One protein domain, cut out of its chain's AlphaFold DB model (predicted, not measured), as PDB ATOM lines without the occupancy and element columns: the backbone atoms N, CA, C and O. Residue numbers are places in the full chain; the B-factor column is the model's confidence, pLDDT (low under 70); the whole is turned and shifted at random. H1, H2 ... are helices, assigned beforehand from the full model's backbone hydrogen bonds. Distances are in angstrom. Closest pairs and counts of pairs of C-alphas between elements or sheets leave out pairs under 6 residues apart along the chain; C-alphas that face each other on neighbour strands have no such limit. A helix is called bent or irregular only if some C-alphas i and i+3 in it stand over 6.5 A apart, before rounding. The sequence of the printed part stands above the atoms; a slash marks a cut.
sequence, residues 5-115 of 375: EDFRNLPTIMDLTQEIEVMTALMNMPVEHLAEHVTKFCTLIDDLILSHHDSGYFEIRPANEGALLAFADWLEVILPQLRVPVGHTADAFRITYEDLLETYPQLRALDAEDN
ATOM      1  N   GLU A   5     365.616 462.903 466.031       78.94
ATOM      2  CA  GLU A   5     366.979 462.383 466.140       78.94
ATOM      3  C   GLU A   5     367.020 460.848 466.114       78.94
ATOM      4  O   GLU A   5     368.006 460.286 465.644       78.94
ATOM      5  N   ASP A   6     365.938 460.190 466.541       77.12
ATOM      6  CA  ASP A   6     365.816 458.730 466.568       77.12
ATOM      7  C   ASP A   6     365.673 458.136 465.154       77.12
ATOM      8  O   ASP A   6     365.889 456.943 464.961       77.12
ATOM      9  N   PHE A   7     365.370 458.970 464.152       80.69
ATOM     10  CA  PHE A   7     365.182 458.560 462.756       80.69
ATOM     11  C   PHE A   7     366.416 458.777 461.872       80.69
ATOM     12  O   PHE A   7     366.423 458.377 460.715       80.69
ATOM     13  N   ARG A   8     367.485 459.397 462.394       71.44
ATOM     14  CA  ARG A   8     368.670 459.765 461.593       71.44
ATOM     15  C   ARG A   8     369.442 458.589 461.003       71.44
ATOM     16  O   ARG A   8     370.180 458.786 460.046       71.44
ATOM     17  N   ASN A   9     369.298 457.416 461.608       71.62
ATOM     18  CA  ASN A   9     370.001 456.200 461.209       71.62
ATOM     19  C   ASN A   9     369.061 455.194 460.532       71.62
ATOM     20  O   ASN A   9     369.425 454.029 460.394       71.62
ATOM     21  N   LEU A  10     367.840 455.605 460.173       66.31
ATOM     22  CA  LEU A  10     366.956 454.735 459.412       66.31
ATOM     23  C   LEU A  10     367.482 454.565 457.983       66.31
ATOM     24  O   LEU A  10     368.062 455.503 457.423       66.31
ATOM     25  N   PRO A  11     367.304 453.376 457.387       57.84
ATOM     26  CA  PRO A  11     367.669 453.160 455.999       57.84
ATOM     27  C   PRO A  11     366.793 454.026 455.083       57.84
ATOM     28  O   PRO A  11     365.626 454.268 455.372       57.84
ATOM     29  N   THR A  12     367.355 454.483 453.960       63.72
ATOM     30  CA  THR A  12     366.615 455.280 452.960       63.72
ATOM     31  C   THR A  12     365.431 454.511 452.370       63.72
ATOM     32  O   THR A  12     364.417 455.115 452.049       63.72
ATOM     33  N   ILE A  13     365.571 453.188 452.243       67.62
ATOM     34  CA  ILE A  13     364.499 452.266 451.868       67.62
ATOM     35  C   ILE A  13     364.232 451.369 453.074       67.62
ATOM     36  O   ILE A  13     365.125 450.651 453.528       67.62
ATOM     37  N   MET A  14     363.017 451.445 453.590       75.00
ATOM     38  CA  MET A  14     362.509 450.715 454.741       75.00
ATOM     39  C   MET A  14     361.601 449.575 454.273       75.00
ATOM     40  O   MET A  14     360.997 449.637 453.200       75.00
ATOM     41  N   ASP A  15     361.500 448.525 455.085       73.69
ATOM     42  CA  ASP A  15     360.376 447.597 454.949       73.69
ATOM     43  C   ASP A  15     359.080 448.247 455.466       73.69
ATOM     44  O   ASP A  15     359.103 449.239 456.203       73.69
ATOM     45  N   LEU A  16     357.925 447.685 455.109       80.75
ATOM     46  CA  LEU A  16     356.645 448.300 455.465       80.75
ATOM     47  C   LEU A  16     356.381 448.318 456.982       80.75
ATOM     48  O   LEU A  16     355.638 449.166 457.477       80.75
ATOM     49  N   THR A  17     356.986 447.406 457.749       80.88
ATOM     50  CA  THR A  17     356.843 447.408 459.213       80.88
ATOM     51  C   THR A  17     357.563 448.613 459.807       80.88
ATOM     52  O   THR A  17     356.981 449.337 460.615       80.88
ATOM     53  N   GLN A  18     358.789 448.870 459.358       81.19
ATOM     54  CA  GLN A  18     359.575 450.040 459.733       81.19
ATOM     55  C   GLN A  18     358.879 451.341 459.316       81.19
ATOM     56  O   GLN A  18     358.773 452.259 460.130       81.19
ATOM     57  N   GLU A  19     358.335 451.411 458.097       86.81
ATOM     58  CA  GLU A  19     357.546 452.567 457.650       86.81
ATOM     59  C   GLU A  19     356.381 452.848 458.612       86.81
ATOM     60  O   GLU A  19     356.229 453.971 459.099       86.81
ATOM     61  N   ILE A  20     355.603 451.818 458.968       91.44
ATOM     62  CA  ILE A  20     354.473 451.937 459.900       91.44
ATOM     63  C   ILE A  20     354.927 452.379 461.298       91.44
ATOM     64  O   ILE A  20     354.230 453.168 461.947       91.44
ATOM     65  N   GLU A  21     356.076 451.913 461.785       89.44
ATOM     66  CA  GLU A  21     356.634 452.352 463.069       89.44
ATOM     67  C   GLU A  21     356.968 453.848 463.059       89.44
ATOM     68  O   GLU A  21     356.598 454.568 463.995       89.44
ATOM     69  N   VAL A  22     357.594 454.342 461.987       92.25
ATOM     70  CA  VAL A  22     357.907 455.768 461.819       92.25
ATOM     71  C   VAL A  22     356.627 456.593 461.717       92.25
ATOM     72  O   VAL A  22     356.478 457.580 462.441       92.25
ATOM     73  N   MET A  23     355.671 456.172 460.886       95.06
ATOM     74  CA  MET A  23     354.358 456.815 460.757       95.06
ATOM     75  C   MET A  23     353.656 456.911 462.112       95.06
ATOM     76  O   MET A  23     353.181 457.975 462.512       95.06
ATOM     77  N   THR A  24     353.645 455.811 462.864       93.75
ATOM     78  CA  THR A  24     353.048 455.747 464.200       93.75
ATOM     79  C   THR A  24     353.754 456.684 465.171       93.75
ATOM     80  O   THR A  24     353.098 457.382 465.948       93.75
ATOM     81  N   ALA A  25     355.083 456.738 465.142       93.94
ATOM     82  CA  ALA A  25     355.843 457.645 465.987       93.94
ATOM     83  C   ALA A  25     355.534 459.114 465.655       93.94
ATOM     84  O   ALA A  25     355.310 459.897 466.580       93.94
ATOM     85  N   LEU A  26     355.440 459.473 464.369       95.25
ATOM     86  CA  LEU A  26     355.088 460.822 463.915       95.25
ATOM     87  C   LEU A  26     353.676 461.232 464.336       95.25
ATOM     88  O   LEU A  26     353.501 462.320 464.884       95.25
ATOM     89  N   MET A  27     352.691 460.345 464.169       96.00
ATOM     90  CA  MET A  27     351.304 460.591 464.591       96.00
ATOM     91  C   MET A  27     351.165 460.839 466.099       96.00
ATOM     92  O   MET A  27     350.224 461.503 466.531       96.00
ATOM     93  N   ASN A  28     352.099 460.324 466.902       95.19
ATOM     94  CA  ASN A  28     352.118 460.498 468.352       95.19
ATOM     95  C   ASN A  28     352.938 461.714 468.824       95.19
ATOM     96  O   ASN A  28     352.988 461.982 470.029       95.19
ATOM     97  N   MET A  29     353.586 462.459 467.922       94.81
ATOM     98  CA  MET A  29     354.304 463.679 468.294       94.81
ATOM     99  C   MET A  29     353.332 464.848 468.535       94.81
ATOM    100  O   MET A  29     352.364 465.008 467.791       94.81
ATOM    101  N   PRO A  30     353.590 465.714 469.536       95.81
ATOM    102  CA  PRO A  30     352.804 466.929 469.726       95.81
ATOM    103  C   PRO A  30     352.873 467.841 468.498       95.81
ATOM    104  O   PRO A  30     353.953 468.054 467.940       95.81
ATOM    105  N   VAL A  31     351.744 468.441 468.114       95.12
ATOM    106  CA  VAL A  31     351.655 469.336 466.946       95.12
ATOM    107  C   VAL A  31     352.615 470.519 467.079       95.12
ATOM    108  O   VAL A  31     353.247 470.922 466.105       95.12
ATOM    109  N   GLU A  32     352.789 471.043 468.294       94.81
ATOM    110  CA  GLU A  32     353.723 472.131 468.583       94.81
ATOM    111  C   GLU A  32     355.171 471.715 468.294       94.81
ATOM    112  O   GLU A  32     355.935 472.486 467.718       94.81
ATOM    113  N   HIS A  33     355.530 470.469 468.622       94.25
ATOM    114  CA  HIS A  33     356.862 469.936 468.355       94.25
ATOM    115  C   HIS A  33     357.114 469.772 466.851       94.25
ATOM    116  O   HIS A  33     358.198 470.117 466.372       94.25
ATOM    117  N   LEU A  34     356.111 469.293 466.107       94.94
ATOM    118  CA  LEU A  34     356.167 469.201 464.646       94.94
ATOM    119  C   LEU A  34     356.311 470.593 464.009       94.94
ATOM    120  O   LEU A  34     357.120 470.767 463.100       94.94
ATOM    121  N   ALA A  35     355.598 471.601 464.520       94.44
ATOM    122  CA  ALA A  35     355.672 472.978 464.031       94.44
ATOM    123  C   ALA A  35     357.048 473.623 464.258       94.44
ATOM    124  O   ALA A  35     357.559 474.309 463.372       94.44
ATOM    125  N   GLU A  36     357.679 473.371 465.407       95.75
ATOM    126  CA  GLU A  36     359.046 473.831 465.696       95.75
ATOM    127  C   GLU A  36     360.104 473.181 464.785       95.75
ATOM    128  O   GLU A  36     361.174 473.752 464.573       95.75
ATOM    129  N   HIS A  37     359.803 472.009 464.214       95.94
ATOM    130  CA  HIS A  37     360.735 471.194 463.428       95.94
ATOM    131  C   HIS A  37     360.211 470.867 462.022       95.94
ATOM    132  O   HIS A  37     360.573 469.837 461.451       95.94
ATOM    133  N   VAL A  38     359.403 471.757 461.435       94.38
ATOM    134  CA  VAL A  38     358.663 471.492 460.188       94.38
ATOM    135  C   VAL A  38     359.549 471.016 459.030       94.38
ATOM    136  O   VAL A  38     359.159 470.122 458.293       94.38
ATOM    137  N   THR A  39     360.777 471.532 458.900       92.62
ATOM    138  CA  THR A  39     361.711 471.083 457.853       92.62
ATOM    139  C   THR A  39     362.123 469.624 458.037       92.62
ATOM    140  O   THR A  39     362.114 468.876 457.069       92.62
ATOM    141  N   LYS A  40     362.448 469.204 459.269       92.19
ATOM    142  CA  LYS A  40     362.813 467.808 459.559       92.19
ATOM    143  C   LYS A  40     361.625 466.876 459.343       92.19
ATOM    144  O   LYS A  40     361.802 465.779 458.830       92.19
ATOM    145  N   PHE A  41     360.432 467.334 459.720       94.94
ATOM    146  CA  PHE A  41     359.190 466.623 459.454       94.94
ATOM    147  C   PHE A  41     358.989 466.397 457.953       94.94
ATOM    148  O   PHE A  41     358.852 465.252 457.545       94.94
ATOM    149  N   CYS A  42     359.051 467.450 457.132       91.75
ATOM    150  CA  CYS A  42     358.889 467.324 455.682       91.75
ATOM    151  C   CYS A  42     359.933 466.393 455.054       91.75
ATOM    152  O   CYS A  42     359.549 465.526 454.286       91.75
ATOM    153  N   THR A  43     361.212 466.509 455.430       89.38
ATOM    154  CA  THR A  43     362.256 465.600 454.927       89.38
ATOM    155  C   THR A  43     361.939 464.139 455.236       89.38
ATOM    156  O   THR A  43     362.041 463.301 454.355       89.38
ATOM    157  N   LEU A  44     361.485 463.836 456.453       90.56
ATOM    158  CA  LEU A  44     361.145 462.463 456.819       90.56
ATOM    159  C   LEU A  44     359.899 461.945 456.084       90.56
ATOM    160  O   LEU A  44     359.813 460.758 455.792       90.56
ATOM    161  N   ILE A  45     358.936 462.820 455.777       92.94
ATOM    162  CA  ILE A  45     357.798 462.462 454.921       92.94
ATOM    163  C   ILE A  45     358.266 462.174 453.491       92.94
ATOM    164  O   ILE A  45     357.821 461.187 452.914       92.94
ATOM    165  N   ASP A  46     359.173 462.980 452.939       85.50
ATOM    166  CA  ASP A  46     359.741 462.745 451.608       85.50
ATOM    167  C   ASP A  46     360.515 461.413 451.560       85.50
ATOM    168  O   ASP A  46     360.342 460.638 450.620       85.50
ATOM    169  N   ASP A  47     361.293 461.106 452.604       84.25
ATOM    170  CA  ASP A  47     362.012 459.833 452.745       84.25
ATOM    171  C   ASP A  47     361.040 458.642 452.849       84.25
ATOM    172  O   ASP A  47     361.240 457.615 452.200       84.25
ATOM    173  N   LEU A  48     359.947 458.785 453.611       88.00
ATOM    174  CA  LEU A  48     358.890 457.771 453.688       88.00
ATOM    175  C   LEU A  48     358.202 457.560 452.339       88.00
ATOM    176  O   LEU A  48     357.955 456.422 451.970       88.00
ATOM    177  N   ILE A  49     357.902 458.625 451.591       85.31
ATOM    178  CA  ILE A  49     357.289 458.514 450.259       85.31
ATOM    179  C   ILE A  49     358.238 457.802 449.296       85.31
ATOM    180  O   ILE A  49     357.806 456.923 448.550       85.31
ATOM    181  N   LEU A  50     359.525 458.160 449.317       73.81
ATOM    182  CA  LEU A  50     360.545 457.524 448.490       73.81
ATOM    183  C   LEU A  50     360.644 456.023 448.790       73.81
ATOM    184  O   LEU A  50     360.578 455.216 447.867       73.81
ATOM    185  N   SER A  51     360.751 455.661 450.070       76.00
ATOM    186  CA  SER A  51     360.765 454.269 450.531       76.00
ATOM    187  C   SER A  51     359.497 453.510 450.122       76.00
ATOM    188  O   SER A  51     359.561 452.413 449.553       76.00
ATOM    189  N   HIS A  52     358.338 454.132 450.337       82.19
ATOM    190  CA  HIS A  52     357.047 453.510 450.098       82.19
ATOM    191  C   HIS A  52     356.830 453.231 448.609       82.19
ATOM    192  O   HIS A  52     356.401 452.142 448.237       82.19
ATOM    193  N   HIS A  53     357.194 454.176 447.739       72.62
ATOM    194  CA  HIS A  53     357.143 453.989 446.289       72.62
ATOM    195  C   HIS A  53     358.202 453.015 445.759       72.62
ATOM    196  O   HIS A  53     357.993 452.420 444.703       72.62
ATOM    197  N   ASP A  54     359.328 452.847 446.453       62.59
ATOM    198  CA  ASP A  54     360.367 451.901 446.049       62.59
ATOM    199  C   ASP A  54     359.924 450.451 446.269       62.59
ATOM    200  O   ASP A  54     359.975 449.625 445.353       62.59
ATOM    201  N   SER A  55     359.451 450.148 447.479       62.03
ATOM    202  CA  SER A  55     359.048 448.788 447.837       62.03
ATOM    203  C   SER A  55     357.896 448.666 448.807       62.03
ATOM    204  O   SER A  55     357.188 447.661 448.737       62.03
ATOM    205  N   GLY A  56     357.706 449.646 449.696       59.62
ATOM    206  CA  GLY A  56     356.697 449.557 450.752       59.62
ATOM    207  C   GLY A  56     355.296 449.293 450.196       59.62
ATOM    208  O   GLY A  56     354.540 448.499 450.754       59.62
ATOM    209  N   TYR A  57     354.977 449.844 449.021       71.12
ATOM    210  CA  TYR A  57     353.677 449.656 448.392       71.12
ATOM    211  C   TYR A  57     353.432 448.208 447.925       71.12
ATOM    212  O   TYR A  57     352.303 447.729 447.971       71.12
ATOM    213  N   PHE A  58     354.464 447.449 447.538       69.06
ATOM    214  CA  PHE A  58     354.308 446.029 447.179       69.06
ATOM    215  C   PHE A  58     354.100 445.121 448.400       69.06
ATOM    216  O   PHE A  58     353.694 443.964 448.252       69.06
ATOM    217  N   GLU A  59     354.366 445.626 449.603       73.31
ATOM    218  CA  GLU A  59     354.196 444.928 450.879       73.31
ATOM    219  C   GLU A  59     352.817 445.198 451.515       73.31
ATOM    220  O   GLU A  59     352.468 444.593 452.535       73.31
ATOM    221  N   ILE A  60     351.994 446.058 450.899       82.25
ATOM    222  CA  ILE A  60     350.631 446.353 451.355       82.25
ATOM    223  C   ILE A  60     349.797 445.077 451.307       82.25
ATOM    224  O   ILE A  60     349.788 444.347 450.318       82.25
ATOM    225  N   ARG A  61     349.106 444.795 452.405       84.94
ATOM    226  CA  ARG A  61     348.217 443.650 452.607       84.94
ATOM    227  C   ARG A  61     346.986 444.102 453.390       84.94
ATOM    228  O   ARG A  61     347.075 445.070 454.149       84.94
ATOM    229  N   PRO A  62     345.879 443.336 453.360       86.12
ATOM    230  CA  PRO A  62     344.690 443.663 454.154       86.12
ATOM    231  C   PRO A  62     344.973 443.831 455.657       86.12
ATOM    232  O   PRO A  62     344.267 444.542 456.364       86.12
ATOM    233  N   ALA A  63     346.019 443.173 456.167       82.44
ATOM    234  CA  ALA A  63     346.408 443.248 457.572       82.44
ATOM    235  C   ALA A  63     347.099 444.565 457.973       82.44
ATOM    236  O   ALA A  63     347.123 444.874 459.165       82.44
ATOM    237  N   ASN A  64     347.684 445.313 457.028       85.19
ATOM    238  CA  ASN A  64     348.512 446.491 457.316       85.19
ATOM    239  C   ASN A  64     348.051 447.775 456.595       85.19
ATOM    240  O   ASN A  64     348.341 448.862 457.089       85.19
ATOM    241  N   GLU A  65     347.256 447.677 455.522       91.62
ATOM    242  CA  GLU A  65     346.794 448.836 454.737       91.62
ATOM    243  C   GLU A  65     346.053 449.884 455.582       91.62
ATOM    244  O   GLU A  65     346.174 451.085 455.351       91.62
ATOM    245  N   GLY A  66     345.353 449.452 456.637       93.06
ATOM    246  CA  GLY A  66     344.656 450.361 457.546       93.06
ATOM    247  C   GLY A  66     345.582 451.359 458.252       93.06
ATOM    248  O   GLY A  66     345.153 452.474 458.542       93.06
ATOM    249  N   ALA A  67     346.843 450.996 458.507       93.62
ATOM    250  CA  ALA A  67     347.818 451.903 459.113       93.62
ATOM    251  C   ALA A  67     348.251 453.009 458.137       93.62
ATOM    252  O   ALA A  67     348.361 454.167 458.537       93.62
ATOM    253  N   LEU A  68     348.426 452.662 456.859       95.00
ATOM    254  CA  LEU A  68     348.783 453.600 455.793       95.00
ATOM    255  C   LEU A  68     347.659 454.599 455.533       95.00
ATOM    256  O   LEU A  68     347.891 455.806 455.519       95.00
ATOM    257  N   LEU A  69     346.421 454.106 455.437       95.62
ATOM    258  CA  LEU A  69     345.239 454.950 455.270       95.62
ATOM    259  C   LEU A  69     345.057 455.909 456.452       95.62
ATOM    260  O   LEU A  69     344.807 457.096 456.251       95.62
ATOM    261  N   ALA A  70     345.245 455.422 457.683       96.75
ATOM    262  CA  ALA A  70     345.179 456.267 458.872       96.75
ATOM    263  C   ALA A  70     346.265 457.354 458.871       96.75
ATOM    264  O   ALA A  70     346.001 458.488 459.273       96.75
ATOM    265  N   PHE A  71     347.470 457.027 458.398       97.44
ATOM    266  CA  PHE A  71     348.547 457.998 458.256       97.44
ATOM    267  C   PHE A  71     348.249 459.038 457.170       97.44
ATOM    268  O   PHE A  71     348.445 460.230 457.406       97.44
ATOM    269  N   ALA A  72     347.712 458.623 456.019       96.25
ATOM    270  CA  ALA A  72     347.276 459.529 454.957       96.25
ATOM    271  C   ALA A  72     346.205 460.515 455.455       96.25
ATOM    272  O   ALA A  72     346.338 461.727 455.276       96.25
ATOM    273  N   ASP A  73     345.182 460.012 456.153       96.44
ATOM    274  CA  ASP A  73     344.131 460.841 456.750       96.44
ATOM    275  C   ASP A  73     344.706 461.808 457.802       96.44
ATOM    276  O   ASP A  73     344.310 462.975 457.882       96.44
ATOM    277  N   TRP A  74     345.678 461.356 458.600       97.50
ATOM    278  CA  TRP A  74     346.381 462.215 459.551       97.50
ATOM    279  C   TRP A  74     347.198 463.312 458.852       97.50
ATOM    280  O   TRP A  74     347.173 464.465 459.299       97.50
ATOM    281  N   LEU A  75     347.870 462.999 457.738       96.75
ATOM    282  CA  LEU A  75     348.634 463.967 456.948       96.75
ATOM    283  C   LEU A  75     347.747 465.097 456.412       96.75
ATOM    284  O   LEU A  75     348.113 466.271 456.512       96.75
ATOM    285  N   GLU A  76     346.552 464.774 455.917       94.88
ATOM    286  CA  GLU A  76     345.587 465.777 455.443       94.88
ATOM    287  C   GLU A  76     345.160 466.761 456.540       94.88
ATOM    288  O   GLU A  76     344.882 467.931 456.262       94.88
ATOM    289  N   VAL A  77     345.142 466.311 457.796       95.19
ATOM    290  CA  VAL A  77     344.792 467.140 458.953       95.19
ATOM    291  C   VAL A  77     345.986 467.951 459.456       95.19
ATOM    292  O   VAL A  77     345.811 469.111 459.848       95.19
ATOM    293  N   ILE A  78     347.191 467.371 459.478       96.50
ATOM    294  CA  ILE A  78     348.370 467.996 460.090       96.50
ATOM    295  C   ILE A  78     349.063 468.992 459.154       96.50
ATOM    296  O   ILE A  78     349.444 470.075 459.600       96.50
ATOM    297  N   LEU A  79     349.177 468.696 457.853       94.50
ATOM    298  CA  LEU A  79     349.909 469.540 456.900       94.50
ATOM    299  C   LEU A  79     349.352 470.977 456.845       94.50
ATOM    300  O   LEU A  79     350.145 471.917 456.984       94.50
ATOM    301  N   PRO A  80     348.019 471.210 456.789       93.88
ATOM    302  CA  PRO A  80     347.467 472.563 456.846       93.88
ATOM    303  C   PRO A  80     347.779 473.294 458.156       93.88
ATOM    304  O   PRO A  80     348.034 474.501 458.140       93.88
ATOM    305  N   GLN A  81     347.789 472.585 459.291       95.12
ATOM    306  CA  GLN A  81     348.110 473.170 460.601       95.12
ATOM    307  C   GLN A  81     349.571 473.622 460.670       95.12
ATOM    308  O   GLN A  81     349.871 474.666 461.251       95.12
ATOM    309  N   LEU A  82     350.462 472.886 460.003       94.06
ATOM    310  CA  LEU A  82     351.880 473.214 459.863       94.06
ATOM    311  C   LEU A  82     352.163 474.208 458.722       94.06
ATOM    312  O   LEU A  82     353.315 474.574 458.500       94.06
ATOM    313  N   ARG A  83     351.122 474.684 458.018       92.88
ATOM    314  CA  ARG A  83     351.213 475.549 456.824       92.88
ATOM    315  C   ARG A  83     352.026 474.924 455.683       92.88
ATOM    316  O   ARG A  83     352.599 475.647 454.868       92.88
ATOM    317  N   VAL A  84     352.051 473.597 455.622       89.19
ATOM    318  CA  VAL A  84     352.622 472.827 454.518       89.19
ATOM    319  C   VAL A  84     351.501 472.560 453.506       89.19
ATOM    320  O   VAL A  84     350.396 472.186 453.909       89.19
ATOM    321  N   PRO A  85     351.719 472.785 452.198       83.75
ATOM    322  CA  PRO A  85     350.739 472.411 451.185       83.75
ATOM    323  C   PRO A  85     350.453 470.909 451.254       83.75
ATOM    324  O   PRO A  85     351.385 470.115 451.247       83.75
ATOM    325  N   VAL A  86     349.174 470.524 451.293       72.62
ATOM    326  CA  VAL A  86     348.771 469.105 451.356       72.62
ATOM    327  C   VAL A  86     349.252 468.334 450.118       72.62
ATOM    328  O   VAL A  86     349.676 467.189 450.238       72.62
ATOM    329  N   GLY A  87     349.251 468.989 448.947       73.75
ATOM    330  CA  GLY A  87     349.764 468.422 447.697       73.75
ATOM    331  C   GLY A  87     349.198 467.032 447.396       73.75
ATOM    332  O   GLY A  87     348.054 466.745 447.732       73.75
ATOM    333  N   HIS A  88     350.031 466.185 446.789       77.38
ATOM    334  CA  HIS A  88     349.790 464.746 446.609       77.38
ATOM    335  C   HIS A  88     350.502 463.905 447.683       77.38
ATOM    336  O   HIS A  88     350.705 462.708 447.517       77.38
ATOM    337  N   THR A  89     350.935 464.532 448.779       83.50
ATOM    338  CA  THR A  89     351.763 463.888 449.806       83.50
ATOM    339  C   THR A  89     351.003 462.771 450.521       83.50
ATOM    340  O   THR A  89     351.557 461.702 450.746       83.50
ATOM    341  N   ALA A  90     349.725 462.991 450.846       88.44
ATOM    342  CA  ALA A  90     348.882 461.961 451.452       88.44
ATOM    343  C   ALA A  90     348.503 460.851 450.454       88.44
ATOM    344  O   ALA A  90     348.383 459.693 450.851       88.44
ATOM    345  N   ASP A  91     348.363 461.189 449.165       86.88
ATOM    346  CA  ASP A  91     347.957 460.246 448.112       86.88
ATOM    347  C   ASP A  91     348.943 459.078 447.968       86.88
ATOM    348  O   ASP A  91     348.518 457.962 447.678       86.88
ATOM    349  N   ALA A  92     350.233 459.309 448.244       85.62
ATOM    350  CA  ALA A  92     351.276 458.283 448.213       85.62
ATOM    351  C   ALA A  92     350.960 457.063 449.100       85.62
ATOM    352  O   ALA A  92     351.343 455.949 448.762       85.62
ATOM    353  N   PHE A  93     350.221 457.255 450.198       91.62
ATOM    354  CA  PHE A  93     349.885 456.202 451.165       91.62
ATOM    355  C   PHE A  93     348.420 455.742 451.077       91.62
ATOM    356  O   PHE A  93     347.975 454.935 451.892       91.62
ATOM    357  N   ARG A  94     347.641 456.262 450.114       92.25
ATOM    358  CA  ARG A  94     346.219 455.904 449.932       92.25
ATOM    359  C   ARG A  94     345.998 454.645 449.091       92.25
ATOM    360  O   ARG A  94     344.852 454.248 448.903       92.25
ATOM    361  N   ILE A  95     347.067 454.030 448.596       85.81
ATOM    362  CA  ILE A  95     346.996 452.815 447.787       85.81
ATOM    363  C   ILE A  95     346.527 451.651 448.666       85.81
ATOM    364  O   ILE A  95     347.161 451.328 449.670       85.81
ATOM    365  N   THR A  96     345.419 451.012 448.295       90.62
ATOM    366  CA  THR A  96     344.926 449.812 448.982       90.62
ATOM    367  C   THR A  96     345.471 448.542 448.347       90.62
ATOM    368  O   THR A  96     345.953 448.535 447.210       90.62
ATOM    369  N   TYR A  97     345.360 447.423 449.062       87.00
ATOM    370  CA  TYR A  97     345.697 446.126 448.492       87.00
ATOM    371  C   TYR A  97     344.827 445.794 447.272       87.00
ATOM    372  O   TYR A  97     345.331 445.222 446.311       87.00
ATOM    373  N   GLU A  98     343.548 446.182 447.251       88.25
ATOM    374  CA  GLU A  98     342.702 445.938 446.076       88.25
ATOM    375  C   GLU A  98     343.155 446.777 444.870       88.25
ATOM    376  O   GLU A  98     343.266 446.224 443.778       88.25
ATOM    377  N   ASP A  99     343.528 448.048 445.063       84.19
ATOM    378  CA  ASP A  99     344.088 448.887 443.986       84.19
ATOM    379  C   ASP A  99     345.363 448.258 443.391       84.19
ATOM    380  O   ASP A  99     345.613 448.283 442.178       84.19
ATOM    381  N   LEU A 100     346.168 447.626 444.252       80.62
ATOM    382  CA  LEU A 100     347.342 446.875 443.823       80.62
ATOM    383  C   LEU A 100     346.992 445.607 443.084       80.62
ATOM    384  O   LEU A 100     347.698 445.267 442.145       80.62
ATOM    385  N   LEU A 101     345.931 444.908 443.464       78.69
ATOM    386  CA  LEU A 101     345.477 443.723 442.750       78.69
ATOM    387  C   LEU A 101     344.872 444.056 441.387       78.69
ATOM    388  O   LEU A 101     345.017 443.255 440.463       78.69
ATOM    389  N   GLU A 102     344.231 445.215 441.239       76.81
ATOM    390  CA  GLU A 102     343.778 445.710 439.936       76.81
ATOM    391  C   GLU A 102     344.966 445.958 438.997       76.81
ATOM    392  O   GLU A 102     344.911 445.611 437.813       76.81
ATOM    393  N   THR A 103     346.062 446.497 439.535       70.56
ATOM    394  CA  THR A 103     347.275 446.819 438.769       70.56
ATOM    395  C   THR A 103     348.197 445.603 438.577       70.56
ATOM    396  O   THR A 103     348.800 445.427 437.517       70.56
ATOM    397  N   TYR A 104     348.280 444.732 439.583       73.38
ATOM    398  CA  TYR A 104     349.180 443.579 439.685       73.38
ATOM    399  C   TYR A 104     348.432 442.317 440.170       73.38
ATOM    400  O   TYR A 104     348.664 441.827 441.284       73.38
ATOM    401  N   PRO A 105     347.570 441.710 439.334       72.81
ATOM    402  CA  PRO A 105     346.768 440.543 439.719       72.81
ATOM    403  C   PRO A 105     347.596 439.334 440.189       72.81
ATOM    404  O   PRO A 105     347.103 438.488 440.940       72.81
ATOM    405  N   GLN A 106     348.860 439.246 439.761       64.19
ATOM    406  CA  GLN A 106     349.809 438.197 440.136       64.19
ATOM    407  C   GLN A 106     350.149 438.169 441.634       64.19
ATOM    408  O   GLN A 106     350.543 437.115 442.134       64.19
ATOM    409  N   LEU A 107     349.951 439.273 442.365       65.94
ATOM    410  CA  LEU A 107     350.162 439.310 443.817       65.94
ATOM    411  C   LEU A 107     349.247 438.314 444.553       65.94
ATOM    412  O   LEU A 107     349.674 437.725 445.540       65.94
ATOM    413  N   ARG A 108     348.053 437.998 444.016       68.75
ATOM    414  CA  ARG A 108     347.174 436.959 444.593       68.75
ATOM    415  C   ARG A 108     347.816 435.574 444.613       68.75
ATOM    416  O   ARG A 108     347.552 434.795 445.523       68.75
ATOM    417  N   ALA A 109     348.600 435.241 443.588       57.12
ATOM    418  CA  ALA A 109     349.275 433.949 443.508       57.12
ATOM    419  C   ALA A 109     350.458 433.889 444.483       57.12
ATOM    420  O   ALA A 109     350.637 432.875 445.147       57.12
ATOM    421  N   LEU A 110     351.194 434.996 444.618       55.62
ATOM    422  CA  LEU A 110     352.293 435.135 445.578       55.62
ATOM    423  C   LEU A 110     351.789 435.022 447.025       55.62
ATOM    424  O   LEU A 110     352.326 434.243 447.802       55.62
ATOM    425  N   ASP A 111     350.686 435.688 447.359       62.75
ATOM    426  CA  ASP A 111     350.117 435.631 448.711       62.75
ATOM    427  C   ASP A 111     349.452 434.287 449.034       62.75
ATOM    428  O   ASP A 111     349.364 433.900 450.197       62.75
ATOM    429  N   ALA A 112     348.996 433.547 448.019       56.44
ATOM    430  CA  ALA A 112     348.526 432.176 448.194       56.44
ATOM    431  C   ALA A 112     349.681 431.195 448.470       56.44
ATOM    432  O   ALA A 112     349.476 430.212 449.184       56.44
ATOM    433  N   GLU A 113     350.872 431.460 447.927       43.72
ATOM    434  CA  GLU A 113     352.103 430.712 448.215       43.72
ATOM    435  C   GLU A 113     352.692 431.082 449.590       43.72
ATOM    436  O   GLU A 113     353.192 430.197 450.285       43.72
ATOM    437  N   ASP A 114     352.533 432.337 450.023       42.62
ATOM    438  CA  ASP A 114     352.990 432.854 451.323       42.62
ATOM    439  C   ASP A 114     351.932 432.752 452.451       42.62
ATOM    440  O   ASP A 114     352.179 433.207 453.569       42.62
ATOM    441  N   ASN A 115     350.759 432.143 452.198       43.03
ATOM    442  CA  ASN A 115     349.624 432.121 453.130       43.03
ATOM    443  C   ASN A 115     349.933 431.352 454.442       43.03
ATOM    444  O   ASN A 115     350.001 430.116 454.438       43.03
TER     445      ASN A 115
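This is residues 5 to 115 of the 375 residues of an uncharacterized protein of Arachnia propionica (UniProt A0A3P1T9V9). Three long helices, H1, H3 and H5, run along the long axis as a loose three-sided bundle, with H1 joining H3 and H5. H2 lies across one end; H4 and H6 lie near the other, with H7 beyond them, and the long stretch 82 to 96 runs back from H5 to H6 past the gap between H3 and H5. The printed part has 111 residues with seven named helices, H1 to H7 in that order, and no named strand; the class is all helix. It is compact, with a radius of gyration of the C-alphas of 14.7 A, yet elongated, spanning 47 by 27 by 19 A.

Start with the two longest helices, each of 17 residues. Find C-alpha 38 at (358.663, 471.492, 460.188); from there H3 runs to residue 54, 24.2 A away. H5, residues 65 to 81, is 25.1 A long; it is neither bent nor irregular, but only just: C-alphas 77 and 80 are 6.4 A apart. H1, residues 16 to 27, starts with C-alpha 16 at (356.645, 448.300, 455.465) and covers 16.2 A. The shorter ones are H2, residues 31 to 36, H4, residues 56 to 59, H6, residues 97 to 103, and H7, residues 107 to 113, ending with C-alpha 113 at (352.103, 430.712, 448.215).

Look first at H3, whose residues 48 to 52 alone touch H1, through residues 16 to 19; the closest C-alphas, of Glu 19 and Leu 48, are 6.7 A apart. The two run opposite ways at a shallow tilt of 22 degrees. H1 is the hub, touching three helices. H5 touches it with residues 67 to 74 alone, closest at the C-alphas of Met 23 and Phe 71, 6.4 A; they run the same way at a shallow tilt of 34 degrees, only just short of steep. H3 and H5 are apart. H4 touches H1, the C-alphas of Leu 16 and Gly 56 being closest at 4.9 A. H2 is close to H3 but not clearly touching, about perpendicular at 73 degrees, with the C-alphas of Leu 34 and Phe 41 closest at 6.5 A. H6 and H7 are likewise close but not clearly touching, with the C-alphas of Leu 101 and Leu 107 closest at 6.5 A. Every O i to N i+4 pair is within hydrogen-bond range in H1, H2, H3, H6 and H7, and 11 of 13 are in H5; H4 is too short for one.

The C-alphas farthest apart, of Glu 36 and Glu 113, are 47.0 A apart. The printed part has no cut, and the link from H5 to H6 is long. Mean pLDDT of the printed part is 82.9; residues 10 to 13, 54 to 56, 58 and 106 to 115 are under 70.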